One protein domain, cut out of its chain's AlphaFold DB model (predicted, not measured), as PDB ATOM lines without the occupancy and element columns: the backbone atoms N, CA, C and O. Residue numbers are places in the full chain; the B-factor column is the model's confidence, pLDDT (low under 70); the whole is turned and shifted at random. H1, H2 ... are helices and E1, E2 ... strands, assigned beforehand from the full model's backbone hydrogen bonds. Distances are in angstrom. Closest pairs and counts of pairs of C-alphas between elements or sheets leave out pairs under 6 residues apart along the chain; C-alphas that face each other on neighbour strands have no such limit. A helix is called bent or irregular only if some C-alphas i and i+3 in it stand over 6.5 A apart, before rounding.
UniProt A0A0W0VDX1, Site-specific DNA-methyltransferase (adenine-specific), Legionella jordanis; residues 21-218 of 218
ATOM      1  N   ILE A  21      27.234 -35.285  25.073       92.50
ATOM      2  CA  ILE A  21      25.992 -34.654  25.512       92.50
ATOM      3  C   ILE A  21      24.855 -35.652  25.732       92.50
ATOM      4  O   ILE A  21      24.076 -35.490  26.663       92.50
ATOM      5  N   SER A  22      24.788 -36.723  24.935       90.62
ATOM      6  CA  SER A  22      23.782 -37.773  25.118       90.62
ATOM      7  C   SER A  22      23.929 -38.468  26.472       90.62
ATOM      8  O   SER A  22      22.926 -38.706  27.131       90.62
ATOM      9  N   LYS A  23      25.167 -38.728  26.922       91.94
ATOM     10  CA  LYS A  23      25.428 -39.336  28.236       91.94
ATOM     11  C   LYS A  23      25.044 -38.386  29.367       91.94
ATOM     12  O   LYS A  23      24.342 -38.798  30.276       91.94
ATOM     13  N   ILE A  24      25.449 -37.115  29.268       92.88
ATOM     14  CA  ILE A  24      25.107 -36.091  30.271       92.88
ATOM     15  C   ILE A  24      23.590 -35.987  30.421       92.88
ATOM     16  O   ILE A  24      23.077 -36.070  31.528       92.88
ATOM     17  N   ARG A  25      22.864 -35.872  29.306       90.81
ATOM     18  CA  ARG A  25      21.399 -35.783  29.315       90.81
ATOM     19  C   ARG A  25      20.736 -36.974  29.993       90.81
ATOM     20  O   ARG A  25      19.775 -36.771  30.716       90.81
ATOM     21  N   SER A  26      21.232 -38.187  29.759       92.00
ATOM     22  CA  SER A  26      20.703 -39.398  30.396       92.00
ATOM     23  C   SER A  26      20.993 -39.476  31.897       92.00
ATOM     24  O   SER A  26      20.317 -40.223  32.592       92.00
ATOM     25  N   SER A  27      21.992 -38.743  32.390       93.94
ATOM     26  CA  SER A  27      22.350 -38.701  33.813       93.94
ATOM     27  C   SER A  27      21.742 -37.516  34.563       93.94
ATOM     28  O   SER A  27      21.757 -37.516  35.790       93.94
ATOM     29  N   LEU A  28      21.236 -36.504  33.855       94.81
ATOM     30  CA  LEU A  28      20.614 -35.347  34.482       94.81
ATOM     31  C   LEU A  28      19.193 -35.695  34.956       94.81
ATOM     32  O   LEU A  28      18.392 -36.173  34.149       94.81
ATOM     33  N   PRO A  29      18.859 -35.450  36.235       95.12
ATOM     34  CA  PRO A  29      17.517 -35.693  36.745       95.12
ATOM     35  C   PRO A  29      16.510 -34.695  36.164       95.12
ATOM     36  O   PRO A  29      16.865 -33.627  35.655       95.12
ATOM     37  N   GLU A  30      15.228 -35.025  36.278       94.81
ATOM     38  CA  GLU A  30      14.165 -34.057  36.026       94.81
ATOM     39  C   GLU A  30      14.158 -32.957  37.097       94.81
ATOM     40  O   GLU A  30      14.552 -33.163  38.244       94.81
ATOM     41  N   GLY A  31      13.686 -31.773  36.716       95.44
ATOM     42  CA  GLY A  31      13.549 -30.630  37.610       95.44
ATOM     43  C   GLY A  31      12.931 -29.436  36.897       95.44
ATOM     44  O   GLY A  31      12.633 -29.487  35.700       95.44
ATOM     45  N   ASN A  32      12.716 -28.344  37.627       95.00
ATOM     46  CA  ASN A  32      12.084 -27.153  37.054       95.00
ATOM     47  C   ASN A  32      13.100 -26.229  36.372       95.00
ATOM     48  O   ASN A  32      12.840 -25.744  35.265       95.00
ATOM     49  N   ARG A  33      14.253 -26.012  37.007       98.12
ATOM     50  CA  ARG A  33      15.292 -25.091  36.548       98.12
ATOM     51  C   ARG A  33      16.656 -25.773  36.570       98.12
ATOM     52  O   ARG A  33      16.995 -26.455  37.532       98.12
ATOM     53  N   LEU A  34      17.422 -25.590  35.497       98.31
ATOM     54  CA  LEU A  34      18.819 -26.020  35.427       98.31
ATOM     55  C   LEU A  34      19.730 -24.848  35.780       98.31
ATOM     56  O   LEU A  34      19.605 -23.768  35.201       98.31
ATOM     57  N   ILE A  35      20.660 -25.085  36.693       98.25
ATOM     58  CA  ILE A  35      21.713 -24.155  37.071       98.25
ATOM     59  C   ILE A  35      23.032 -24.664  36.485       98.25
ATOM     60  O   ILE A  35      23.453 -25.780  36.787       98.25
ATOM     61  N   GLU A  36      23.691 -23.843  35.667       97.56
ATOM     62  CA  GLU A  36      25.051 -24.096  35.172       97.56
ATOM     63  C   GLU A  36      25.993 -22.995  35.681       97.56
ATOM     64  O   GLU A  36      26.063 -21.932  35.061       97.56
ATOM     65  N   PRO A  37      26.728 -23.214  36.790       96.56
ATOM     66  CA  PRO A  37      27.658 -22.222  37.342       96.56
ATOM     67  C   PRO A  37      28.945 -22.033  36.516       96.56
ATOM     68  O   PRO A  37      29.715 -21.113  36.777       96.56
ATOM     69  N   PHE A  38      29.192 -22.937  35.560       95.00
ATOM     70  CA  PHE A  38      30.346 -22.957  34.658       95.00
ATOM     71  C   PHE A  38      29.860 -23.153  33.217       95.00
ATOM     72  O   PHE A  38      30.041 -24.209  32.614       95.00
ATOM     73  N   LEU A  39      29.155 -22.156  32.692       95.56
ATOM     74  CA  LEU A  39      28.403 -22.256  31.445       95.56
ATOM     75  C   LEU A  39      29.267 -22.605  30.224       95.56
ATOM     76  O   LEU A  39      28.869 -23.420  29.382       95.56
ATOM     77  N   GLY A  40      30.417 -21.940  30.067       94.38
ATOM     78  CA  GLY A  40      31.227 -22.033  28.857       94.38
ATOM     79  C   GLY A  40      30.409 -21.799  27.579       94.38
ATOM     80  O   GLY A  40      29.714 -20.800  27.429       94.38
ATOM     81  N   SER A  41      30.442 -22.739  26.630       94.25
ATOM     82  CA  SER A  41      29.672 -22.607  25.383       94.25
ATOM     83  C   SER A  41      28.164 -22.862  25.523       94.25
ATOM     84  O   SER A  41      27.460 -22.805  24.517       94.25
ATOM     85  N   GLY A  42      27.663 -23.264  26.696       95.44
ATOM     86  CA  GLY A  42      26.252 -23.617  26.894       95.44
ATOM     87  C   GLY A  42      25.822 -24.909  26.198       95.44
ATOM     88  O   GLY A  42      24.683 -25.033  25.751       95.44
ATOM     89  N   SER A  43      26.724 -25.889  26.054       95.31
ATOM     90  CA  SER A  43      26.392 -27.141  25.357       95.31
ATOM     91  C   SER A  43      25.316 -27.956  26.077       95.31
ATOM     92  O   SER A  43      24.522 -28.602  25.392       95.31
ATOM     93  N   VAL A  44      25.300 -27.967  27.414       96.00
ATOM     94  CA  VAL A  44      24.282 -28.695  28.186       96.00
ATOM     95  C   VAL A  44      22.957 -27.961  28.106       96.00
ATOM     96  O   VAL A  44      22.007 -28.535  27.572       96.00
ATOM     97  N   PHE A  45      22.947 -26.670  28.444       96.69
ATOM     98  CA  PHE A  45      21.840 -25.745  28.227       96.69
ATOM     99  C   PHE A  45      21.161 -25.975  26.878       96.69
ATOM    100  O   PHE A  45      19.979 -26.306  26.842       96.69
ATOM    101  N   LEU A  46      21.898 -25.897  25.763       96.19
ATOM    102  CA  LEU A  46      21.350 -26.036  24.410       96.19
ATOM    103  C   LEU A  46      20.724 -27.405  24.126       96.19
ATOM    104  O   LEU A  46      19.840 -27.496  23.280       96.19
ATOM    105  N   ASN A  47      21.067 -28.447  24.880       95.75
ATOM    106  CA  ASN A  47      20.632 -29.820  24.623       95.75
ATOM    107  C   ASN A  47      19.725 -30.427  25.714       95.75
ATOM    108  O   ASN A  47      19.313 -31.575  25.576       95.75
ATOM    109  N   THR A  48      19.362 -29.682  26.760       95.31
ATOM    110  CA  THR A  48      18.404 -30.110  27.807       95.31
ATOM    111  C   THR A  48      17.085 -29.339  27.751       95.31
ATOM    112  O   THR A  48      17.055 -28.237  27.216       95.31
ATOM    113  N   ASN A  49      15.989 -29.857  28.306       94.00
ATOM    114  CA  ASN A  49      14.684 -29.185  28.249       94.00
ATOM    115  C   ASN A  49      14.108 -28.917  29.648       94.00
ATOM    116  O   ASN A  49      13.186 -29.599  30.081       94.00
ATOM    117  N   TYR A  50      14.658 -27.918  30.336       96.62
ATOM    118  CA  TYR A  50      14.115 -27.399  31.595       96.62
ATOM    119  C   TYR A  50      13.194 -26.199  31.336       96.62
ATOM    120  O   TYR A  50      13.238 -25.583  30.264       96.62
ATOM    121  N   LYS A  51      12.332 -25.864  32.304       96.75
ATOM    122  CA  LYS A  51      11.406 -24.724  32.175       96.75
ATOM    123  C   LYS A  51      12.149 -23.394  32.252       96.75
ATOM    124  O   LYS A  51      11.776 -22.457  31.551       96.75
ATOM    125  N   GLN A  52      13.185 -23.335  33.083       97.81
ATOM    126  CA  GLN A  52      14.022 -22.160  33.305       97.81
ATOM    127  C   GLN A  52      15.497 -22.559  33.388       97.81
ATOM    128  O   GLN A  52      15.827 -23.713  33.672       97.81
ATOM    129  N   PHE A  53      16.382 -21.596  33.162       98.56
ATOM    130  CA  PHE A  53      17.822 -21.784  33.279       98.56
ATOM    131  C   PHE A  53      18.454 -20.613  34.032       98.56
ATOM    132  O   PHE A  53      18.153 -19.462  33.723       98.56
ATOM    133  N   LEU A  54      19.347 -20.906  34.976       98.50
ATOM    134  CA  LEU A  54      20.251 -19.931  35.587       98.50
ATOM    135  C   LEU A  54      21.672 -20.278  35.145       98.50
ATOM    136  O   LEU A  54      22.244 -21.282  35.563       98.50
ATOM    137  N   LEU A  55      22.213 -19.479  34.238       98.56
ATOM    138  CA  LEU A  55      23.438 -19.776  33.513       98.56
ATOM    139  C   LEU A  55      24.493 -18.743  33.879       98.56
ATOM    140  O   LEU A  55      24.290 -17.544  33.686       98.56
ATOM    141  N   ALA A  56      25.626 -19.196  34.395       98.06
ATOM    142  CA  ALA A  56      26.659 -18.301  34.870       98.06
ATOM    143  C   ALA A  56      28.058 -18.733  34.462       98.06
ATOM    144  O   ALA A  56      28.347 -19.906  34.242       98.06
ATOM    145  N   ASP A  57      28.923 -17.740  34.352       96.31
ATOM    146  CA  ASP A  57      30.347 -17.912  34.126       96.31
ATOM    147  C   ASP A  57      31.072 -16.714  34.744       96.31
ATOM    148  O   ASP A  57      30.509 -15.620  34.855       96.31
ATOM    149  N   ILE A  58      32.333 -16.900  35.120       93.94
ATOM    150  CA  ILE A  58      33.166 -15.804  35.618       93.94
ATOM    151  C   ILE A  58      33.623 -14.880  34.478       93.94
ATOM    152  O   ILE A  58      34.034 -13.744  34.716       93.94
ATOM    153  N   ASN A  59      33.575 -15.356  33.230       94.50
ATOM    154  CA  ASN A  59      33.977 -14.587  32.063       94.50
ATOM    155  C   ASN A  59      32.894 -13.571  31.656       94.50
ATOM    156  O   ASN A  59      31.907 -13.905  30.997       94.50
ATOM    157  N   ALA A  60      33.136 -12.300  31.979       96.38
ATOM    158  CA  ALA A  60      32.240 -11.201  31.626       96.38
ATOM    159  C   ALA A  60      32.046 -11.024  30.109       96.38
ATOM    160  O   ALA A  60      30.936 -10.729  29.675       96.38
ATOM    161  N   ASP A  61      33.084 -11.223  29.288       97.81
ATOM    162  CA  ASP A  61      32.965 -11.064  27.830       97.81
ATOM    163  C   ASP A  61      32.024 -12.123  27.230       97.81
ATOM    164  O   ASP A  61      31.230 -11.819  26.335       97.81
ATOM    165  N   LEU A  62      32.063 -13.348  27.768       97.88
ATOM    166  CA  LEU A  62      31.161 -14.441  27.401       97.88
ATOM    167  C   LEU A  62      29.708 -14.127  27.781       97.88
ATOM    168  O   LEU A  62      28.809 -14.254  26.949       97.88
ATOM    169  N   ILE A  63      29.475 -13.711  29.028       98.44
ATOM    170  CA  ILE A  63      28.123 -13.414  29.510       98.44
ATOM    171  C   ILE A  63      27.526 -12.217  28.768       98.44
ATOM    172  O   ILE A  63      26.384 -12.301  28.319       98.44
ATOM    173  N   ASN A  64      28.304 -11.153  28.554       98.62
ATOM    174  CA  ASN A  64      27.860  -9.987  27.789       98.62
ATOM    175  C   ASN A  64      27.481 -10.369  26.353       98.62
ATOM    176  O   ASN A  64      26.462  -9.915  25.842       98.62
ATOM    177  N   LEU A  65      28.255 -11.253  25.711       98.75
ATOM    178  CA  LEU A  65      27.922 -11.772  24.385       98.75
ATOM    179  C   LEU A  65      26.568 -12.497  24.371       98.75
ATOM    180  O   LEU A  65      25.756 -12.262  23.477       98.75
ATOM    181  N   PHE A  66      26.309 -13.366  25.346       98.69
ATOM    182  CA  PHE A  66      25.028 -14.068  25.435       98.69
ATOM    183  C   PHE A  66      23.860 -13.128  25.741       98.69
ATOM    184  O   PHE A  66      22.784 -13.306  25.172       98.69
ATOM    185  N   GLN A  67      24.071 -12.116  26.584       98.56
ATOM    186  CA  GLN A  67      23.062 -11.104  26.895       98.56
ATOM    187  C   GLN A  67      22.720 -10.244  25.671       98.56
ATOM    188  O   GLN A  67      21.544 -10.150  25.332       98.56
ATOM    189  N   HIS A  68      23.715  -9.707  24.955       98.69
ATOM    190  CA  HIS A  68      23.493  -8.936  23.720       98.69
ATOM    191  C   HIS A  68      22.783  -9.765  22.650       98.69
ATOM    192  O   HIS A  68      21.809  -9.311  22.055       98.69
ATOM    193  N   LEU A  69      23.189 -11.025  22.464       98.62
ATOM    194  CA  LEU A  69      22.507 -11.924  21.532       98.62
ATOM    195  C   LEU A  69      21.056 -12.207  21.945       98.62
ATOM    196  O   LEU A  69      20.182 -12.283  21.085       98.62
ATOM    197  N   LYS A  70      20.780 -12.368  23.245       98.12
ATOM    198  CA  LYS A  70      19.418 -12.581  23.751       98.12
ATOM    199  C   LYS A  70      18.528 -11.357  23.515       98.12
ATOM    200  O   LYS A  70      17.379 -11.527  23.114       98.12
ATOM    201  N   VAL A  71      19.037 -10.158  23.802       98.19
ATOM    202  CA  VAL A  71      18.259  -8.911  23.771       98.19
ATOM    203  C   VAL A  71      18.031  -8.440  22.336       98.19
ATOM    204  O   VAL A  71      16.881  -8.287  21.930       98.19
ATOM    205  N   ASP A  72      19.100  -8.302  21.550       98.38
ATOM    206  CA  ASP A  72      19.053  -7.663  20.225       98.38
ATOM    207  C   ASP A  72      18.896  -8.662  19.069       98.38
ATOM    208  O   ASP A  72      18.678  -8.283  17.917       98.38
ATOM    209  N   LYS A  73      18.969  -9.964  19.364       98.25
ATOM    210  CA  LYS A  73      18.575 -11.057  18.464       98.25
ATOM    211  C   LYS A  73      19.218 -10.942  17.072       98.25
ATOM    212  O   LYS A  73      20.438 -11.038  16.936       98.25
ATOM    213  N   SER A  74      18.399 -10.781  16.029       98.25
ATOM    214  CA  SER A  74      18.841 -10.696  14.635       98.25
ATOM    215  C   SER A  74      19.747  -9.499  14.378       98.25
ATOM    216  O   SER A  74      20.700  -9.624  13.612       98.25
ATOM    217  N   ASP A  75      19.508  -8.370  15.041       98.69
ATOM    218  CA  ASP A  75      20.270  -7.146  14.795       98.69
ATOM    219  C   ASP A  75      21.721  -7.329  15.239       98.69
ATOM    220  O   ASP A  75      22.654  -6.992  14.505       98.69
ATOM    221  N   PHE A  76      21.924  -8.002  16.377       98.81
ATOM    222  CA  PHE A  76      23.258  -8.372  16.837       98.81
ATOM    223  C   PHE A  76      23.924  -9.436  15.956       98.81
ATOM    224  O   PHE A  76      25.125  -9.342  15.689       98.81
ATOM    225  N   ILE A  77      23.170 -10.415  15.436       98.81
ATOM    226  CA  ILE A  77      23.687 -11.380  14.446       98.81
ATOM    227  C   ILE A  77      24.214 -10.634  13.215       98.81
ATOM    228  O   ILE A  77      25.355 -10.850  12.801       98.81
ATOM    229  N   TYR A  78      23.423  -9.726  12.643       98.62
ATOM    230  CA  TYR A  78      23.816  -8.977  11.452       98.62
ATOM    231  C   TYR A  78      24.959  -8.002  11.721       98.62
ATOM    232  O   TYR A  78      25.821  -7.824  10.859       98.62
ATOM    233  N   PHE A  79      25.024  -7.421  12.918       98.75
ATOM    234  CA  PHE A  79      26.173  -6.633  13.346       98.75
ATOM    235  C   PHE A  79      27.450  -7.482  13.397       98.75
ATOM    236  O   PHE A  79      28.450  -7.114  12.780       98.75
ATOM    237  N   CYS A  80      27.405  -8.658  14.032       98.75
ATOM    238  CA  CYS A  80      28.533  -9.591  14.080       98.75
ATOM    239  C   CYS A  80      28.982 -10.030  12.681       98.75
ATOM    240  O   CYS A  80      30.180 -10.107  12.411       98.75
ATOM    241  N   LYS A  81      28.034 -10.284  11.771       98.50
ATOM    242  CA  LYS A  81      28.297 -10.759  10.403       98.50
ATOM    243  C   LYS A  81      29.202  -9.818   9.603       98.50
ATOM    244  O   LYS A  81      29.944 -10.284   8.739       98.50
ATOM    245  N   LYS A  82      29.213  -8.517   9.922       97.81
ATOM    246  CA  LYS A  82      30.090  -7.519   9.282       97.81
ATOM    247  C   LYS A  82      31.576  -7.852   9.442       97.81
ATOM    248  O   LYS A  82      32.355  -7.539   8.547       97.81
ATOM    249  N   PHE A  83      31.955  -8.542  10.519       97.94
ATOM    250  CA  PHE A  83      33.330  -8.976  10.792       97.94
ATOM    251  C   PHE A  83      33.689 -10.334  10.162       97.94
ATOM    252  O   PHE A  83      34.771 -10.848  10.415       97.94
ATOM    253  N   PHE A  84      32.795 -10.957   9.386       97.44
ATOM    254  CA  PHE A  84      33.000 -12.278   8.773       97.44
ATOM    255  C   PHE A  84      33.031 -12.169   7.245       97.44
ATOM    256  O   PHE A  84      32.212 -12.748   6.530       97.44
ATOM    257  N   ASN A  85      33.994 -11.402   6.739       94.25
ATOM    258  CA  ASN A  85      34.218 -11.184   5.311       94.25
ATOM    259  C   ASN A  85      35.677 -11.505   4.918       94.25
ATOM    260  O   ASN A  85      36.532 -11.748   5.772       94.25
ATOM    261  N   LYS A  86      35.984 -11.524   3.615       92.56
ATOM    262  CA  LYS A  86      37.332 -11.877   3.133       92.56
ATOM    263  C   LYS A  86      38.417 -10.906   3.617       92.56
ATOM    264  O   LYS A  86      39.508 -11.352   3.950       92.56
ATOM    265  N   GLU A  87      38.113  -9.614   3.688       92.19
ATOM    266  CA  GLU A  87      39.058  -8.564   4.098       92.19
ATOM    267  C   GLU A  87      39.429  -8.696   5.582       92.19
ATOM    268  O   GLU A  87      40.577  -8.487   5.974       92.19
ATOM    269  N   SER A  88      38.476  -9.148   6.402       92.12
ATOM    270  CA  SER A  88      38.673  -9.408   7.829       92.12
ATOM    271  C   SER A  88      39.471 -10.679   8.150       92.12
ATOM    272  O   SER A  88      39.852 -10.876   9.304       92.12
ATOM    273  N   ASN A  89      39.772 -11.529   7.160       96.06
ATOM    274  CA  ASN A  89      40.516 -12.778   7.352       96.06
ATOM    275  C   ASN A  89      41.998 -12.634   6.967       96.06
ATOM    276  O   ASN A  89      42.518 -13.365   6.127       96.06
ATOM    277  N   SER A  90      42.677 -11.666   7.579       96.88
ATOM    278  CA  SER A  90      44.119 -11.461   7.440       96.88
ATOM    279  C   SER A  90      44.763 -11.244   8.806       96.88
ATOM    280  O   SER A  90      44.125 -10.763   9.745       96.88
ATOM    281  N   GLN A  91      46.049 -11.578   8.926       97.56
ATOM    282  CA  GLN A  91      46.768 -11.438  10.192       97.56
ATOM    283  C   GLN A  91      46.811  -9.982  10.680       97.56
ATOM    284  O   GLN A  91      46.660  -9.737  11.876       97.56
ATOM    285  N   SER A  92      46.989  -9.013   9.777       98.06
ATOM    286  CA  SER A  92      47.031  -7.587  10.126       98.06
ATOM    287  C   SER A  92      45.691  -7.099  10.683       98.06
ATOM    288  O   SER A  92      45.662  -6.502  11.760       98.06
ATOM    289  N   VAL A  93      44.579  -7.415  10.011       98.12
ATOM    290  CA  VAL A  93      43.235  -7.040  10.473       98.12
ATOM    291  C   VAL A  93      42.890  -7.749  11.780       98.12
ATOM    292  O   VAL A  93      42.412  -7.104  12.711       98.12
ATOM    293  N   TYR A  94      43.222  -9.037  11.911       98.56
ATOM    294  CA  TYR A  94      43.042  -9.774  13.162       98.56
ATOM    295  C   TYR A  94      43.765  -9.100  14.337       98.56
ATOM    296  O   TYR A  94      43.184  -8.936  15.409       98.56
ATOM    297  N   LEU A  95      45.026  -8.692  14.156       98.50
ATOM    298  CA  LEU A  95      45.792  -8.013  15.205       98.50
ATOM    299  C   LEU A  95      45.192  -6.646  15.560       98.50
ATOM    300  O   LEU A  95      45.157  -6.306  16.745       98.50
ATOM    301  N   SER A  96      44.681  -5.911  14.570       98.62
ATOM    302  CA  SER A  96      43.973  -4.643  14.779       98.62
ATOM    303  C   SER A  96      42.698  -4.838  15.603       98.62
ATOM    304  O   SER A  96      42.557  -4.240  16.668       98.62
ATOM    305  N   LEU A  97      41.815  -5.750  15.187       98.56
ATOM    306  CA  LEU A  97      40.562  -6.056  15.888       98.56
ATOM    307  C   LEU A  97      40.808  -6.644  17.285       98.56
ATOM    308  O   LEU A  97      40.066  -6.371  18.225       98.56
ATOM    309  N   ARG A  98      41.891  -7.409  17.468       98.62
ATOM    310  CA  ARG A  98      42.325  -7.875  18.793       98.62
ATOM    311  C   ARG A  98      42.770  -6.721  19.689       98.62
ATOM    312  O   ARG A  98      42.515  -6.754  20.892       98.62
ATOM    313  N   SER A  99      43.462  -5.726  19.135       98.62
ATOM    314  CA  SER A  99      43.831  -4.514  19.873       98.62
ATOM    315  C   SER A  99      42.585  -3.731  20.279       98.62
ATOM    316  O   SER A  99      42.455  -3.366  21.444       98.62
ATOM    317  N   GLU A 100      41.639  -3.566  19.356       98.69
ATOM    318  CA  GLU A 100      40.364  -2.889  19.597       98.69
ATOM    319  C   GLU A 100      39.528  -3.594  20.670       98.69
ATOM    320  O   GLU A 100      39.100  -2.952  21.626       98.69
ATOM    321  N   PHE A 101      39.390  -4.921  20.603       98.75
ATOM    322  CA  PHE A 101      38.752  -5.728  21.648       98.75
ATOM    323  C   PHE A 101      39.372  -5.478  23.031       98.75
ATOM    324  O   PHE A 101      38.679  -5.398  24.046       98.75
ATOM    325  N   ASN A 102      40.697  -5.348  23.072       98.44
ATOM    326  CA  ASN A 102      41.454  -5.141  24.297       98.44
ATOM    327  C   ASN A 102      41.340  -3.715  24.858       98.44
ATOM    328  O   ASN A 102      41.635  -3.526  26.042       98.44
ATOM    329  N   SER A 103      40.966  -2.716  24.057       98.19
ATOM    330  CA  SER A 103      40.899  -1.307  24.472       98.19
ATOM    331  C   SER A 103      39.484  -0.742  24.554       98.19
ATOM    332  O   SER A 103      39.269   0.216  25.297       98.19
ATOM    333  N   THR A 104      38.533  -1.293  23.798       98.38
ATOM    334  CA  THR A 104      37.175  -0.756  23.707       98.38
ATOM    335  C   THR A 104      36.426  -0.858  25.037       98.38
ATOM    336  O   THR A 104      36.577  -1.820  25.796       98.38
ATOM    337  N   LYS A 105      35.603   0.158  25.309       97.50
ATOM    338  CA  LYS A 105      34.639   0.188  26.420       97.50
ATOM    339  C   LYS A 105      33.204  -0.070  25.952       97.50
ATOM    340  O   LYS A 105      32.329  -0.252  26.792       97.50
ATOM    341  N   ASP A 106      32.973  -0.084  24.641       98.38
ATOM    342  CA  ASP A 106      31.683  -0.435  24.057       98.38
ATOM    343  C   ASP A 106      31.484  -1.949  24.179       98.38
ATOM    344  O   ASP A 106      32.160  -2.734  23.510       98.38
ATOM    345  N   SER A 107      30.572  -2.362  25.062       98.12
ATOM    346  CA  SER A 107      30.299  -3.777  25.315       98.12
ATOM    347  C   SER A 107      29.689  -4.480  24.102       98.12
ATOM    348  O   SER A 107      29.946  -5.666  23.912       98.12
ATOM    349  N   TYR A 108      28.931  -3.767  23.267       98.62
ATOM    350  CA  TYR A 108      28.270  -4.320  22.089       98.62
ATOM    351  C   TYR A 108      29.298  -4.681  21.017       98.62
ATOM    352  O   TYR A 108      29.379  -5.829  20.564       98.62
ATOM    353  N   LEU A 109      30.182  -3.728  20.697       98.81
ATOM    354  CA  LEU A 109      31.334  -3.970  19.833       98.81
ATOM    355  C   LEU A 109      32.238  -5.061  20.412       98.81
ATOM    356  O   LEU A 109      32.626  -5.986  19.698       98.81
ATOM    357  N   LYS A 110      32.540  -5.002  21.713       98.75
ATOM    358  CA  LYS A 110      33.411  -5.984  22.366       98.75
ATOM    359  C   LYS A 110      32.874  -7.410  22.239       98.75
ATOM    360  O   LYS A 110      33.653  -8.318  21.956       98.75
ATOM    361  N   SER A 111      31.566  -7.618  22.379       98.81
ATOM    362  CA  SER A 111      30.936  -8.931  22.200       98.81
ATOM    363  C   SER A 111      30.971  -9.420  20.750       98.81
ATOM    364  O   SER A 111      31.247 -10.599  20.517       98.81
ATOM    365  N   ALA A 112      30.778  -8.539  19.766       98.81
ATOM    366  CA  ALA A 112      30.943  -8.908  18.358       98.81
ATOM    367  C   ALA A 112      32.395  -9.310  18.041       98.81
ATOM    368  O   ALA A 112      32.645 -10.344  17.413       98.81
ATOM    369  N   LEU A 113      33.363  -8.546  18.558       98.81
ATOM    370  CA  LEU A 113      34.784  -8.859  18.434       98.81
ATOM    371  C   LEU A 113      35.157 -10.147  19.178       98.81
ATOM    372  O   LEU A 113      35.989 -10.904  18.687       98.81
ATOM    373  N   PHE A 114      34.523 -10.461  20.310       98.75
ATOM    374  CA  PHE A 114      34.721 -11.734  21.006       98.75
ATOM    375  C   PHE A 114      34.352 -12.930  20.115       98.75
ATOM    376  O   PHE A 114      35.128 -13.882  20.006       98.75
ATOM    377  N   LEU A 115      33.203 -12.874  19.429       98.75
ATOM    378  CA  LEU A 115      32.788 -13.912  18.479       98.75
ATOM    379  C   LEU A 115      33.748 -14.000  17.282       98.75
ATOM    380  O   LEU A 115      34.153 -15.103  16.899       98.75
ATOM    381  N   TYR A 116      34.150 -12.856  16.719       98.75
ATOM    382  CA  TYR A 116      35.159 -12.797  15.659       98.75
ATOM    383  C   TYR A 116      36.458 -13.487  16.099       98.75
ATOM    384  O   TYR A 116      36.901 -14.442  15.455       98.75
ATOM    385  N   LEU A 117      37.026 -13.077  17.237       98.62
ATOM    386  CA  LEU A 117      38.258 -13.637  17.783       98.62
ATOM    387  C   LEU A 117      38.098 -15.131  18.058       98.62
ATOM    388  O   LEU A 117      38.986 -15.902  17.703       98.62
ATOM    389  N   ASN A 118      36.968 -15.585  18.597       98.19
ATOM    390  CA  ASN A 118      36.715 -17.009  18.810       98.19
ATOM    391  C   ASN A 118      36.799 -17.836  17.514       98.19
ATOM    392  O   ASN A 118      37.319 -18.954  17.509       98.19
ATOM    393  N   ARG A 119      36.301 -17.295  16.401       98.06
ATOM    394  CA  ARG A 119      36.265 -18.001  15.113       98.06
ATOM    395  C   ARG A 119      37.559 -17.868  14.306       98.06
ATOM    396  O   ARG A 119      37.862 -18.781  13.542       98.06
ATOM    397  N   HIS A 120      38.339 -16.810  14.531       98.06
ATOM    398  CA  HIS A 120      39.576 -16.518  13.792       98.06
ATOM    399  C   HIS A 120      40.860 -16.884  14.550       98.06
ATOM    400  O   HIS A 120      41.924 -16.966  13.943       98.06
ATOM    401  N   SER A 121      40.797 -17.111  15.863       97.75
ATOM    402  CA  SER A 121      41.979 -17.446  16.668       97.75
ATOM    403  C   SER A 121      42.377 -18.913  16.550       97.75
ATOM    404  O   SER A 121      41.532 -19.788  16.348       97.75
ATOM    405  N   PHE A 122      43.659 -19.198  16.780       95.50
ATOM    406  CA  PHE A 122      44.196 -20.554  16.845       95.50
ATOM    407  C   PHE A 122      43.357 -21.446  17.773       95.50
ATOM    408  O   PHE A 122      43.166 -21.150  18.956       95.50
ATOM    409  N   ASN A 123      42.802 -22.519  17.208       92.94
ATOM    410  CA  ASN A 123      41.889 -23.473  17.849       92.94
ATOM    411  C   ASN A 123      40.639 -22.866  18.515       92.94
ATOM    412  O   ASN A 123      39.918 -23.565  19.221       92.94
ATOM    413  N   GLY A 124      40.316 -21.603  18.229       92.25
ATOM    414  CA  GLY A 124      39.257 -20.859  18.914       92.25
ATOM    415  C   GLY A 124      39.494 -20.699  20.413       92.25
ATOM    416  O   GLY A 124      38.543 -20.610  21.184       92.25
ATOM    417  N   LEU A 125      40.761 -20.702  20.837       92.38
ATOM    418  CA  LEU A 125      41.122 -20.532  22.237       92.38
ATOM    419  C   LEU A 125      40.818 -19.107  22.701       92.38
ATOM    420  O   LEU A 125      41.294 -18.131  22.116       92.38
ATOM    421  N   ILE A 126      40.077 -19.002  23.799       92.31
ATOM    422  CA  ILE A 126      39.892 -17.757  24.539       92.31
ATOM    423  C   ILE A 126      40.894 -17.751  25.690       92.31
ATOM    424  O   ILE A 126      40.804 -18.573  26.600       92.31
ATOM    425  N   ARG A 127      41.886 -16.861  25.612       91.25
ATOM    426  CA  ARG A 127      42.954 -16.746  26.607       91.25
ATOM    427  C   ARG A 127      43.286 -15.287  26.860       91.25
ATOM    428  O   ARG A 127      43.475 -14.516  25.918       91.25
ATOM    429  N   TYR A 128      43.433 -14.960  28.136       91.75
ATOM    430  CA  TYR A 128      43.836 -13.646  28.609       91.75
ATOM    431  C   TYR A 128      45.190 -13.743  29.314       91.75
ATOM    432  O   TYR A 128      45.505 -14.747  29.953       91.75
ATOM    433  N   ASN A 129      46.014 -12.706  29.188       89.50
ATOM    434  CA  ASN A 129      47.230 -12.574  29.984       89.50
ATOM    435  C   ASN A 129      46.911 -12.112  31.423       89.50
ATOM    436  O   ASN A 129      45.762 -11.842  31.771       89.50
ATOM    437  N   SER A 130      47.940 -11.989  32.264       85.75
ATOM    438  CA  SER A 130      47.810 -11.518  33.653       85.75
ATOM    439  C   SER A 130      47.236 -10.105  33.790       85.75
ATOM    440  O   SER A 130      46.718  -9.767  34.846       85.75
ATOM    441  N   SER A 131      47.296  -9.292  32.735       89.38
ATOM    442  CA  SER A 131      46.712  -7.949  32.679       89.38
ATOM    443  C   SER A 131      45.277  -7.948  32.131       89.38
ATOM    444  O   SER A 131      44.745  -6.886  31.812       89.38
ATOM    445  N   GLY A 132      44.662  -9.123  31.956       89.19
ATOM    446  CA  GLY A 132      43.297  -9.270  31.445       89.19
ATOM    447  C   GLY A 132      43.146  -8.973  29.950       89.19
ATOM    448  O   GLY A 132      42.036  -8.732  29.487       89.19
ATOM    449  N   LYS A 133      44.239  -8.963  29.176       95.44
ATOM    450  CA  LYS A 133      44.206  -8.727  27.724       95.44
ATOM    451  C   LYS A 133      44.186 -10.043  26.963       95.44
ATOM    452  O   LYS A 133      45.026 -10.913  27.207       95.44
ATOM    453  N   PHE A 134      43.268 -10.170  26.013       96.31
ATOM    454  CA  PHE A 134      43.196 -11.307  25.106       96.31
ATOM    455  C   PHE A 134      44.482 -11.413  24.281       96.31
ATOM    456  O   PHE A 134      44.935 -10.424  23.694       96.31
ATOM    457  N   ASN A 135      45.074 -12.610  24.226       95.44
ATOM    458  CA  ASN A 135      46.397 -12.822  23.631       95.44
ATOM    459  C   ASN A 135      46.530 -14.110  22.796       95.44
ATOM    460  O   ASN A 135      47.649 -14.592  22.583       95.44
ATOM    461  N   THR A 136      45.425 -14.696  22.331       96.38
ATOM    462  CA  THR A 136      45.501 -15.816  21.383       96.38
ATOM    463  C   THR A 136      46.031 -15.322  20.031       96.38
ATOM    464  O   THR A 136      45.852 -14.156  19.665       96.38
ATOM    465  N   ALA A 137      46.775 -16.179  19.328       97.38
ATOM    466  CA  ALA A 137      47.304 -15.897  17.997       97.38
ATOM    467  C   ALA A 137      46.245 -16.123  16.903       97.38
ATOM    468  O   ALA A 137      45.273 -16.854  17.115       97.38
ATOM    469  N   PHE A 138      46.469 -15.528  15.729       98.12
ATOM    470  CA  PHE A 138      45.661 -15.769  14.532       98.12
ATOM    471  C   PHE A 138      45.726 -17.251  14.132       98.12
ATOM    472  O   PHE A 138      46.783 -17.871  14.222       98.12
ATOM    473  N   GLY A 139      44.587 -17.828  13.750       96.88
ATOM    474  CA  GLY A 139      44.454 -19.255  13.446       96.88
ATOM    475  C   GLY A 139      44.660 -19.633  11.979       96.88
ATOM    476  O   GLY A 139      44.703 -20.825  11.701       96.88
ATOM    477  N   ASP A 140      44.760 -18.650  11.078       93.56
ATOM    478  CA  ASP A 140      44.993 -18.825   9.634       93.56
ATOM    479  C   ASP A 140      44.057 -19.843   8.951       93.56
ATOM    480  O   ASP A 140      44.448 -20.721   8.181       93.56
ATOM    481  N   TYR A 141      42.765 -19.759   9.274       94.62
ATOM    482  CA  TYR A 141      41.750 -20.585   8.625       94.62
ATOM    483  C   TYR A 141      41.427 -20.038   7.233       94.62
ATOM    484  O   TYR A 141      41.193 -18.844   7.074       94.62
ATOM    485  N   LYS A 142      41.285 -20.925   6.237       92.69
ATOM    486  CA  LYS A 142      40.898 -20.537   4.865       92.69
ATOM    487  C   LYS A 142      39.600 -19.722   4.817       92.69
ATOM    488  O   LYS A 142      39.509 -18.740   4.088       92.69
ATOM    489  N   GLN A 143      38.596 -20.152   5.579       93.25
ATOM    490  CA  GLN A 143      37.305 -19.480   5.678       93.25
ATOM    491  C   GLN A 143      36.679 -19.754   7.055       93.25
ATOM    492  O   GLN A 143      36.098 -20.821   7.271       93.25
ATOM    493  N   PRO A 144      36.811 -18.822   8.009       96.31
ATOM    494  CA  PRO A 144      36.129 -18.900   9.294       96.31
ATOM    495  C   PRO A 144      34.607 -18.978   9.119       96.31
ATOM    496  O   PRO A 144      33.996 -18.147   8.451       96.31
ATOM    497  N   TYR A 145      33.988 -19.991   9.726       97.06
ATOM    498  CA  TYR A 145      32.538 -20.171   9.689       97.06
ATOM    499  C   TYR A 145      31.828 -19.146  10.585       97.06
ATOM    500  O   TYR A 145      32.138 -19.065  11.779       97.06
ATOM    501  N   PHE A 146      30.856 -18.415  10.025       98.44
ATOM    502  CA  PHE A 146      29.930 -17.573  10.783       98.44
ATOM    503  C   PHE A 146      28.718 -18.406  11.247       98.44
ATOM    504  O   PHE A 146      27.961 -18.884  10.400       98.44
ATOM    505  N   PRO A 147      28.517 -18.600  12.564       98.19
ATOM    506  CA  PRO A 147      27.537 -19.546  13.103       98.19
ATOM    507  C   PRO A 147      26.124 -18.959  13.218       98.19
ATOM    508  O   PRO A 147      25.527 -18.942  14.293       98.19
ATOM    509  N   GLU A 148      25.598 -18.443  12.109       98.50
ATOM    510  CA  GLU A 148      24.304 -17.748  12.050       98.50
ATOM    511  C   GLU A 148      23.148 -18.635  12.537       98.50
ATOM    512  O   GLU A 148      22.367 -18.236  13.402       98.50
ATOM    513  N   ASN A 149      23.079 -19.877  12.047       97.94
ATOM    514  CA  ASN A 149      22.022 -20.823  12.409       97.94
ATOM    515  C   ASN A 149      22.083 -21.212  13.892       97.94
ATOM    516  O   ASN A 149      21.050 -21.308  14.561       97.94
ATOM    517  N   GLU A 150      23.283 -21.425  14.434       98.19
ATOM    518  CA  GLU A 150      23.466 -21.732  15.851       98.19
ATOM    519  C   GLU A 150      23.123 -20.533  16.743       98.19
ATOM    520  O   GLU A 150      22.572 -20.733  17.824       98.19
ATOM    521  N   MET A 151      23.385 -19.298  16.299       98.62
ATOM    522  CA  MET A 151      22.977 -18.085  17.019       98.62
ATOM    523  C   MET A 151      21.450 -17.936  17.048       98.62
ATOM    524  O   MET A 151      20.888 -17.695  18.117       98.62
ATOM    525  N   PHE A 152      20.752 -18.171  15.932       98.19
ATOM    526  CA  PHE A 152      19.283 -18.201  15.922       98.19
ATOM    527  C   PHE A 152      18.713 -19.305  16.819       98.19
ATOM    528  O   PHE A 152      17.769 -19.069  17.575       98.19
ATOM    529  N   THR A 153      19.322 -20.493  16.798       96.56
ATOM    530  CA  THR A 153      18.929 -21.598  17.685       96.56
ATOM    531  C   THR A 153      19.142 -21.240  19.160       96.56
ATOM    532  O   THR A 153      18.313 -21.561  20.011       96.56
ATOM    533  N   PHE A 154      20.235 -20.542  19.475       97.81
ATOM    534  CA  PHE A 154      20.514 -20.054  20.822       97.81
ATOM    535  C   PHE A 154      19.437 -19.073  21.301       97.81
ATOM    536  O   PHE A 154      18.920 -19.252  22.404       97.81
ATOM    537  N   ILE A 155      19.046 -18.094  20.472       97.31
ATOM    538  CA  ILE A 155      18.019 -17.089  20.810       97.31
ATOM    539  C   ILE A 155      16.707 -17.755  21.234       97.31
ATOM    540  O   ILE A 155      16.160 -17.411  22.279       97.31
ATOM    541  N   GLN A 156      16.236 -18.749  20.473       95.38
ATOM    542  CA  GLN A 156      14.983 -19.456  20.774       95.38
ATOM    543  C   GLN A 156      14.971 -20.058  22.184       95.38
ATOM    544  O   GLN A 156      13.926 -20.134  22.831       95.38
ATOM    545  N   LYS A 157      16.136 -20.492  22.669       95.75
ATOM    546  CA  LYS A 157      16.271 -21.095  23.993       95.75
ATOM    547  C   LYS A 157      16.576 -20.079  25.091       95.75
ATOM    548  O   LYS A 157      16.162 -20.273  26.233       95.75
ATOM    549  N   ALA A 158      17.281 -19.005  24.746       96.94
ATOM    550  CA  ALA A 158      17.736 -17.967  25.664       96.94
ATOM    551  C   ALA A 158      16.586 -17.215  26.356       96.94
ATOM    552  O   ALA A 158      16.784 -16.673  27.441       96.94
ATOM    553  N   GLU A 159      15.375 -17.229  25.791       94.50
ATOM    554  CA  GLU A 159      14.175 -16.649  26.416       94.50
ATOM    555  C   GLU A 159      13.891 -17.232  27.812       94.50
ATOM    556  O   GLU A 159      13.478 -16.513  28.718       94.50
ATOM    557  N   LYS A 160      14.200 -18.517  28.025       96.38
ATOM    558  CA  LYS A 160      14.030 -19.210  29.316       96.38
ATOM    559  C   LYS A 160      15.236 -19.071  30.250       96.38
ATOM    560  O   LYS A 160      15.231 -19.658  31.332       96.38
ATOM    561  N   ALA A 161      16.287 -18.379  29.816       98.06
ATOM    562  CA  ALA A 161      17.571 -18.347  30.496       98.06
ATOM    563  C   ALA A 161      17.876 -16.983  31.107       98.06
ATOM    564  O   ALA A 161      17.726 -15.941  30.467       98.06
ATOM    565  N   GLU A 162      18.372 -17.001  32.332       98.44
ATOM    566  CA  GLU A 162      19.021 -15.874  32.974       98.44
ATOM    567  C   GLU A 162      20.539 -16.058  32.894       98.44
ATOM    568  O   GLU A 162      21.053 -17.092  33.310       98.44
ATOM    569  N   PHE A 163      21.249 -15.063  32.353       98.56
ATOM    570  CA  PHE A 163      22.708 -15.083  32.235       98.56
ATOM    571  C   PHE A 163      23.337 -14.163  33.279       98.56
ATOM    572  O   PHE A 163      22.996 -12.977  33.317       98.56
ATOM    573  N   ARG A 164      24.279 -14.673  34.080       98.12
ATOM    574  CA  ARG A 164      24.974 -13.897  35.120       98.12
ATOM    575  C   ARG A 164      26.489 -14.042  35.055       98.12
ATOM    576  O   ARG A 164      27.020 -15.144  34.987       98.12
ATOM    577  N   CYS A 165      27.182 -12.911  35.146       97.44
ATOM    578  CA  CYS A 165      28.626 -12.885  35.338       97.44
ATOM    579  C   CYS A 165      28.908 -12.966  36.837       97.44
ATOM    580  O   CYS A 165      28.832 -11.955  37.535       97.44
ATOM    581  N   ALA A 166      29.169 -14.167  37.342       95.06
ATOM    582  CA  ALA A 166      29.311 -14.405  38.772       95.06
ATOM    583  C   ALA A 166      30.214 -15.606  39.059       95.06
ATOM    584  O   ALA A 166      30.345 -16.519  38.246       95.06
ATOM    585  N   ASP A 167      30.811 -15.605  40.250       92.81
ATOM    586  CA  ASP A 167      31.499 -16.779  40.780       92.81
ATOM    587  C   ASP A 167      30.493 -17.894  41.094       92.81
ATOM    588  O   ASP A 167      29.376 -17.638  41.559       92.81
ATOM    589  N   TYR A 168      30.909 -19.143  40.885       92.88
ATOM    590  CA  TYR A 168      30.058 -20.310  41.082       92.88
ATOM    591  C   TYR A 168      29.459 -20.372  42.496       92.88
ATOM    592  O   TYR A 168      28.302 -20.756  42.649       92.88
ATOM    593  N   LYS A 169      30.189 -19.928  43.531       91.94
ATOM    594  CA  LYS A 169      29.716 -19.923  44.927       91.94
ATOM    595  C   LYS A 169      28.513 -19.009  45.133       91.94
ATOM    596  O   LYS A 169      27.698 -19.272  46.009       91.94
ATOM    597  N   VAL A 170      28.413 -17.920  44.368       93.38
ATOM    598  CA  VAL A 170      27.263 -17.005  44.431       93.38
ATOM    599  C   VAL A 170      26.043 -17.698  43.843       93.38
ATOM    600  O   VAL A 170      25.003 -17.761  44.484       93.38
ATOM    601  N   ILE A 171      26.211 -18.292  42.665       95.06
ATOM    602  CA  ILE A 171      25.127 -18.908  41.899       95.06
ATOM    603  C   ILE A 171      24.594 -20.165  42.584       95.06
ATOM    604  O   ILE A 171      23.388 -20.388  42.618       95.06
ATOM    605  N   MET A 172      25.472 -20.966  43.191       92.69
ATOM    606  CA  MET A 172      25.047 -22.179  43.891       92.69
ATOM    607  C   MET A 172      24.244 -21.891  45.166       92.69
ATOM    608  O   MET A 172      23.408 -22.706  45.538       92.69
ATOM    609  N   LYS A 173      24.408 -20.720  45.802       94.44
ATOM    610  CA  LYS A 173      23.573 -20.301  46.949       94.44
ATOM    611  C   LYS A 173      22.124 -19.996  46.575       94.44
ATOM    612  O   LYS A 173      21.277 -19.920  47.457       94.44
ATOM    613  N   GLU A 174      21.847 -19.783  45.296       95.06
ATOM    614  CA  GLU A 174      20.504 -19.478  44.798       95.06
ATOM    615  C   GLU A 174      19.716 -20.730  44.411       95.06
ATOM    616  O   GLU A 174      18.566 -20.624  43.972       95.06
ATOM    617  N   ALA A 175      20.338 -21.905  44.543       94.81
ATOM    618  CA  ALA A 175      19.676 -23.171  44.323       94.81
ATOM    619  C   ALA A 175      18.580 -23.390  45.371       94.81
ATOM    620  O   ALA A 175      18.773 -23.194  46.572       94.81
ATOM    621  N   VAL A 176      17.417 -23.824  44.903       94.44
ATOM    622  CA  VAL A 176      16.273 -24.201  45.732       94.44
ATOM    623  C   VAL A 176      15.857 -25.636  45.427       94.44
ATOM    624  O   VAL A 176      16.234 -26.225  44.411       94.44
ATOM    625  N   LYS A 177      15.047 -26.224  46.310       93.81
ATOM    626  CA  LYS A 177      14.539 -27.588  46.122       93.81
ATOM    627  C   LYS A 177      13.835 -27.726  44.764       93.81
ATOM    628  O   LYS A 177      12.876 -27.011  44.484       93.81
ATOM    629  N   GLY A 178      14.274 -28.698  43.966       93.00
ATOM    630  CA  GLY A 178      13.741 -28.967  42.624       93.00
ATOM    631  C   GLY A 178      14.538 -28.331  41.479       93.00
ATOM    632  O   GLY A 178      14.182 -28.545  40.315       93.00
ATOM    633  N   ASP A 179      15.603 -27.587  41.790       96.75
ATOM    634  CA  ASP A 179      16.637 -27.238  40.818       96.75
ATOM    635  C   ASP A 179      17.535 -28.439  40.515       96.75
ATOM    636  O   ASP A 179      17.762 -29.313  41.353       96.75
ATOM    637  N   VAL A 180      18.086 -28.447  39.305       97.31
ATOM    638  CA  VAL A 180      19.152 -29.357  38.888       97.31
ATOM    639  C   VAL A 180      20.409 -28.533  38.689       97.31
ATOM    640  O   VAL A 180      20.366 -27.517  38.002       97.31
ATOM    641  N   ILE A 181      21.531 -28.962  39.259       96.31
ATOM    642  CA  ILE A 181      22.814 -28.272  39.108       96.31
ATOM    643  C   ILE A 181      23.733 -29.134  38.247       96.31
ATOM    644  O   ILE A 181      23.960 -30.306  38.548       96.31
ATOM    645  N   TYR A 182      24.274 -28.551  37.181       95.62
ATOM    646  CA  TYR A 182      25.316 -29.161  36.364       95.62
ATOM    647  C   TYR A 182      26.591 -28.319  36.442       95.62
ATOM    648  O   TYR A 182      26.606 -27.150  36.056       95.62
ATOM    649  N   CYS A 183      27.671 -28.926  36.931       93.69
ATOM    650  CA  CYS A 183      28.964 -28.268  37.090       93.69
ATOM    651  C   CYS A 183      29.994 -28.861  36.127       93.69
ATOM    652  O   CYS A 183      30.280 -30.057  36.173       93.69
ATOM    653  N   ASP A 184      30.596 -28.002  35.304       90.75
ATOM    654  CA  ASP A 184      31.702 -28.341  34.407       90.75
ATOM    655  C   ASP A 184      32.899 -27.400  34.634       90.75
ATOM    656  O   ASP A 184      33.204 -26.555  33.788       90.75
ATOM    657  N   PRO A 185      33.545 -27.474  35.814       89.38
ATOM    658  CA  PRO A 185      34.630 -26.569  36.166       89.38
ATOM    659  C   PRO A 185      35.862 -26.775  35.265       89.38
ATOM    660  O   PRO A 185      36.041 -27.848  34.677       89.38
ATOM    661  N   PRO A 186      36.784 -25.796  35.204       83.88
ATOM    662  CA  PRO A 186      38.085 -25.991  34.571       83.88
ATOM    663  C   PRO A 186      38.794 -27.231  35.130       83.88
ATOM    664  O   PRO A 186      38.902 -27.391  36.346       83.88
ATOM    665  N   TYR A 187      39.288 -28.109  34.253       72.50
ATOM    666  CA  TYR A 187      39.962 -29.333  34.689       72.50
ATOM    667  C   TYR A 187      41.212 -29.032  35.514       72.50
ATOM    668  O   TYR A 187      41.999 -28.146  35.171       72.50
ATOM    669  N   ALA A 188      41.415 -29.821  36.571       63.78
ATOM    670  CA  ALA A 188      42.656 -29.799  37.326       63.78
ATOM    671  C   ALA A 188      43.852 -30.120  36.399       63.78
ATOM    672  O   ALA A 188      43.717 -30.960  35.502       63.78
ATOM    673  N   PRO A 189      45.019 -29.479  36.597       58.72
ATOM    674  CA  PRO A 189      46.218 -29.797  35.832       58.72
ATOM    675  C   PRO A 189      46.551 -31.289  35.947       58.72
ATOM    676  O   PRO A 189      46.580 -31.835  37.048       58.72
ATOM    677  N   LEU A 190      46.845 -31.940  34.817       50.72
ATOM    678  CA  LEU A 190      47.240 -33.358  34.790       50.72
ATOM    679  C   LEU A 190      48.634 -33.599  35.405       50.72
ATOM    680  O   LEU A 190      48.977 -34.732  35.729       50.72
ATOM    681  N   SER A 191      49.437 -32.545  35.582       47.09
ATOM    682  CA  SER A 191      50.718 -32.574  36.291       47.09
ATOM    683  C   SER A 191      51.031 -31.205  36.909       47.09
ATOM    684  O   SER A 191      50.559 -30.176  36.425       47.09
ATOM    685  N   ALA A 192      51.880 -31.168  37.944       47.09
ATOM    686  CA  ALA A 192      52.333 -29.922  38.583       47.09
ATOM    687  C   ALA A 192      53.082 -28.968  37.621       47.09
ATOM    688  O   ALA A 192      53.167 -27.768  37.873       47.09
ATOM    689  N   SER A 193      53.605 -29.491  36.504       42.09
ATOM    690  CA  SER A 193      54.263 -28.722  35.441       42.09
ATOM    691  C   SER A 193      53.303 -28.210  34.356       42.09
ATOM    692  O   SER A 193      53.684 -27.350  33.563       42.09
ATOM    693  N   ALA A 194      52.049 -28.672  34.325       42.81
ATOM    694  CA  ALA A 194      51.037 -28.283  33.341       42.81
ATOM    695  C   ALA A 194      50.225 -27.046  33.782       42.81
ATOM    696  O   ALA A 194      49.003 -27.014  33.663       42.81
ATOM    697  N   ASN A 195      50.894 -25.994  34.266       42.78
ATOM    698  CA  ASN A 195      50.280 -24.736  34.738       42.78
ATOM    699  C   ASN A 195      49.701 -23.839  33.610       42.78
ATOM    700  O   ASN A 195      49.648 -22.616  33.737       42.78
ATOM    701  N   PHE A 196      49.292 -24.412  32.474       44.25
ATOM    702  CA  PHE A 196      49.122 -23.672  31.216       44.25
ATOM    703  C   PHE A 196      47.706 -23.138  30.921       44.25
ATOM    704  O   PHE A 196      47.471 -22.599  29.840       44.25
ATOM    705  N   THR A 197      46.755 -23.227  31.850       45.06
ATOM    706  CA  THR A 197      45.338 -22.900  31.588       45.06
ATOM    707  C   THR A 197      44.790 -21.812  32.510       45.06
ATOM    708  O   THR A 197      43.928 -22.046  33.352       45.06
ATOM    709  N   LYS A 198      45.246 -20.568  32.319       48.88
ATOM    710  CA  LYS A 198      44.513 -19.390  32.813       48.88
ATOM    711  C   LYS A 198      43.448 -18.994  31.787       48.88
ATOM    712  O   LYS A 198      43.756 -18.342  30.792       48.88
ATOM    713  N   TYR A 199      42.208 -19.425  32.016       50.62
ATOM    714  CA  TYR A 199      41.038 -19.002  31.232       50.62
ATOM    715  C   TYR A 199      40.462 -17.653  31.722       50.62
ATOM    716  O   TYR A 199      39.771 -16.978  30.963       50.62
ATOM    717  N   HIS A 200      40.817 -17.226  32.944       49.88
ATOM    718  CA  HIS A 200      40.547 -15.904  33.524       49.88
ATOM    719  C   HIS A 200      41.630 -15.546  34.574       49.88
ATOM    720  O   HIS A 200      42.501 -16.370  34.868       49.88
ATOM    721  N   SER A 201      41.618 -14.324  35.122       46.78
ATOM    722  CA  SER A 201      42.607 -13.832  36.106       46.78
ATOM    723  C   SER A 201      42.625 -14.617  37.427       46.78
ATOM    724  O   SER A 201      43.648 -14.636  38.112       46.78
ATOM    725  N   THR A 202      41.530 -15.304  37.750       55.69
ATOM    726  CA  THR A 202      41.375 -16.228  38.876       55.69
ATOM    727  C   THR A 202      41.686 -17.657  38.428       55.69
ATOM    728  O   THR A 202      41.018 -18.222  37.562       55.69
ATOM    729  N   SER A 203      42.740 -18.254  38.986       64.12
ATOM    730  CA  SER A 203      43.082 -19.660  38.752       64.12
ATOM    731  C   SER A 203      42.125 -20.567  39.522       64.12
ATOM    732  O   SER A 203      42.099 -20.476  40.742       64.12
ATOM    733  N   PHE A 204      41.393 -21.447  38.831       73.12
ATOM    734  CA  PHE A 204      40.606 -22.512  39.462       73.12
ATOM    735  C   PHE A 204      41.534 -23.686  39.803       73.12
ATOM    736  O   PHE A 204      41.970 -24.424  38.915       73.12
ATOM    737  N   GLY A 205      41.922 -23.789  41.071       77.56
ATOM    738  CA  GLY A 205      42.915 -24.743  41.562       77.56
ATOM    739  C   GLY A 205      42.317 -26.011  42.172       77.56
ATOM    740  O   GLY A 205      41.106 -26.217  42.207       77.56
ATOM    741  N   LEU A 206      43.192 -26.868  42.711       81.38
ATOM    742  CA  LEU A 206      42.785 -28.081  43.437       81.38
ATOM    743  C   LEU A 206      41.903 -27.779  44.655       81.38
ATOM    744  O   LEU A 206      41.028 -28.570  44.994       81.38
ATOM    745  N   GLU A 207      42.128 -26.645  45.313       83.94
ATOM    746  CA  GLU A 207      41.323 -26.240  46.463       83.94
ATOM    747  C   GLU A 207      39.916 -25.794  46.042       83.94
ATOM    748  O   GLU A 207      38.938 -26.183  46.674       83.94
ATOM    749  N   ASP A 208      39.782 -25.091  44.914       84.31
ATOM    750  CA  ASP A 208      38.468 -24.738  44.362       84.31
ATOM    751  C   ASP A 208      37.683 -25.986  43.929       84.31
ATOM    752  O   ASP A 208      36.478 -26.073  44.167       84.31
ATOM    753  N   GLN A 209      38.369 -26.995  43.372       85.62
ATOM    754  CA  GLN A 209      37.780 -28.308  43.073       85.62
ATOM    755  C   GLN A 209      37.223 -28.978  44.338       85.62
ATOM    756  O   GLN A 209      36.089 -29.458  44.336       85.62
ATOM    757  N   ARG A 210      37.990 -28.986  45.439       85.69
ATOM    758  CA  ARG A 210      37.533 -29.537  46.729       85.69
ATOM    759  C   ARG A 210      36.333 -28.774  47.269       85.69
ATOM    760  O   ARG A 210      35.337 -29.390  47.635       85.69
ATOM    761  N   GLN A 211      36.397 -27.446  47.263       86.62
ATOM    762  CA  GLN A 211      35.298 -26.607  47.734       86.62
ATOM    763  C   GLN A 211      34.032 -26.815  46.905       86.62
ATOM    764  O   GLN A 211      32.948 -26.887  47.471       86.62
ATOM    765  N   LEU A 212      34.144 -26.948  45.581       89.12
ATOM    766  CA  LEU A 212      33.004 -27.250  44.719       89.12
ATOM    767  C   LEU A 212      32.318 -28.568  45.111       89.12
ATOM    768  O   LEU A 212      31.093 -28.613  45.166       89.12
ATOM    769  N   VAL A 213      33.085 -29.618  45.425       88.38
ATOM    770  CA  VAL A 213      32.524 -30.896  45.896       88.38
ATOM    771  C   VAL A 213      31.797 -30.729  47.229       88.38
ATOM    772  O   VAL A 213      30.704 -31.265  47.382       88.38
ATOM    773  N   GLU A 214      32.360 -29.976  48.176       87.94
ATOM    774  CA  GLU A 214      31.700 -29.718  49.464       87.94
ATOM    775  C   GLU A 214      30.383 -28.959  49.297       87.94
ATOM    776  O   GLU A 214      29.397 -29.283  49.951       87.94
ATOM    777  N   TRP A 215      30.320 -28.004  48.371       85.81
ATOM    778  CA  TRP A 215      29.064 -27.329  48.059       85.81
ATOM    779  C   TRP A 215      27.994 -28.269  47.494       85.81
ATOM    780  O   TRP A 215      26.829 -28.090  47.813       85.81
ATOM    781  N   LEU A 216      28.370 -29.257  46.677       84.19
ATOM    782  CA  LEU A 216      27.422 -30.193  46.056       84.19
ATOM    783  C   LEU A 216      26.900 -31.277  47.016       84.19
ATOM    784  O   LEU A 216      25.983 -32.012  46.657       84.19
ATOM    785  N   LYS A 217      27.498 -31.416  48.205       81.94
ATOM    786  CA  LYS A 217      27.023 -32.333  49.255       81.94
ATOM    787  C   LYS A 217      25.906 -31.736  50.115       81.94
ATOM    788  O   LYS A 217      25.225 -32.501  50.797       81.94
ATOM    789  N   ASN A 218      25.782 -30.409  50.125       61.06
ATOM    790  CA  ASN A 218      24.824 -29.652  50.934       61.06
ATOM    791  C   ASN A 218      23.588 -29.278  50.112       61.06
ATOM    792  O   ASN A 218      22.515 -29.133  50.736       61.06
TER     793      ASN A 218
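Overview. This is residues 21 to 218 of the 218 residues of the protein "Site-specific DNA-methyltransferase (adenine-specific)" of Legionella jordanis (UniProt A0A0W0VDX1). A small sheet of four parallel strands has H3a, the first arm of the bent helix H3, over one face at its E3 edge, and the short helix H7 on the other face. On the side of H3a away from the sheet lies a second, helical part, in which H5 crosses H3a, H4 folds back on H5 and H3b packs on H5 too; H6 touches H3a and only grazes the sheet with its residues 155 to 158, while H1 and H8 lie far out at the sheet's end of the domain. The printed part has 198 residues, with eight named helices and four named strands in the order H1 E1 H2 E2 H3 H4 H5 H6 E3 H7 E4 H8. The sheet's order is E3 E2 E1 E4, and the class is mixed, helices and strands. The whole is compact, with a radius of gyration of the C-alphas of 17.7 A and spans of 52 by 43 by 32 A.

Along the chain. Start with the sheet: E1 is residues 33 to 36, E2 is residues 52 to 57 and 16.9 A long, E3 is residues 161 to 165 and 13.2 A long, and E4 is residues 179 to 181. Find C-alpha 52 at (14.022, -22.160, 33.305); from there E2 runs to C-alpha 57 at (30.347, -17.912, 34.126). H3, residues 60 to 81, was assigned as one helix by its hydrogen bonds but is bent, with C-alphas 71 and 74 lying 9.3 A apart; its arms are H3a, residues 60 to 71 and 16.2 A, and H3b, residues 74 to 81 and 10.4 A. Look next for H4 at residues 91 to 103, 18.5 A, H5 at 107 to 120, 19.5 A, and H6 at 148 to 158, 15.1 A. The short helices are H1, residues 21 to 27, H2, residues 43 to 47, and H7, residues 168 to 172. H8, residues 206 to 217, is 17.3 A long and ends with C-alpha 217 at (27.023, -32.333, 49.255).

Arrangement. In the sheet, look for N 55 and O 162 at 2.8 A between E2 and E3, N 56 and O 36 at 2.8 A between E2 and E1, and N 35 and O 180 at 2.8 A between E1 and E4. E1, H2, E2 form a strand-helix-strand unit, two parallel neighbour strands with a helix between, and its crossover is right-handed; E2, H3 to H6, E3 form another. E3, H7, E4 form a split unit, with E2 and E1 between its strands, also right-handed. H3a lies over E3 at a height over the sheet of 8.4 A, and H7 is on the opposite face at 7.7 A. H2 and H6 only graze the sheet. H3a touches H5, closest at the C-alphas of Leu 65 and Ser 111, 4.7 A, and is about perpendicular to it at 73 degrees, only just past steep. H4 and H5 form a helical hairpin, opposite ways at a shallow tilt of 34 degrees, only just short of steep, closest at the C-alphas of Phe 101 and Lys 110, 5.4 A. H5 touches H3b with residues 112 to 116 alone, the C-alphas of Cys 80 and Ala 112 being closest at 5.0 A. H6 touches H3a, closest at the C-alphas of Lys 70 and Ile 155, 5.6 A. H1 touches H2, with the C-alphas of Ile 21 and Val 44 closest at 6.8 A. H7 and H8 are close but not clearly touching, the C-alphas of Met 172 and Trp 215 being 7.7 A apart. Every O i to N i+4 pair is within hydrogen-bond range in H1, H2, H3a, H3b, H4, H5, H7 and H8, and 6 of 7 are in H6.

Size, cuts and confidence. The two C-alphas farthest apart are those of Glu 87 and Asn 218, 53.3 A. The printed part has no cut and ends at the chain's last residue. The long links are H5 to H6, 27 residues, and E4 to H8, 24 residues. Look for low confidence, pLDDT under 70, at residues 188 to 203 and at residue 218; the mean of the printed part is 91.2.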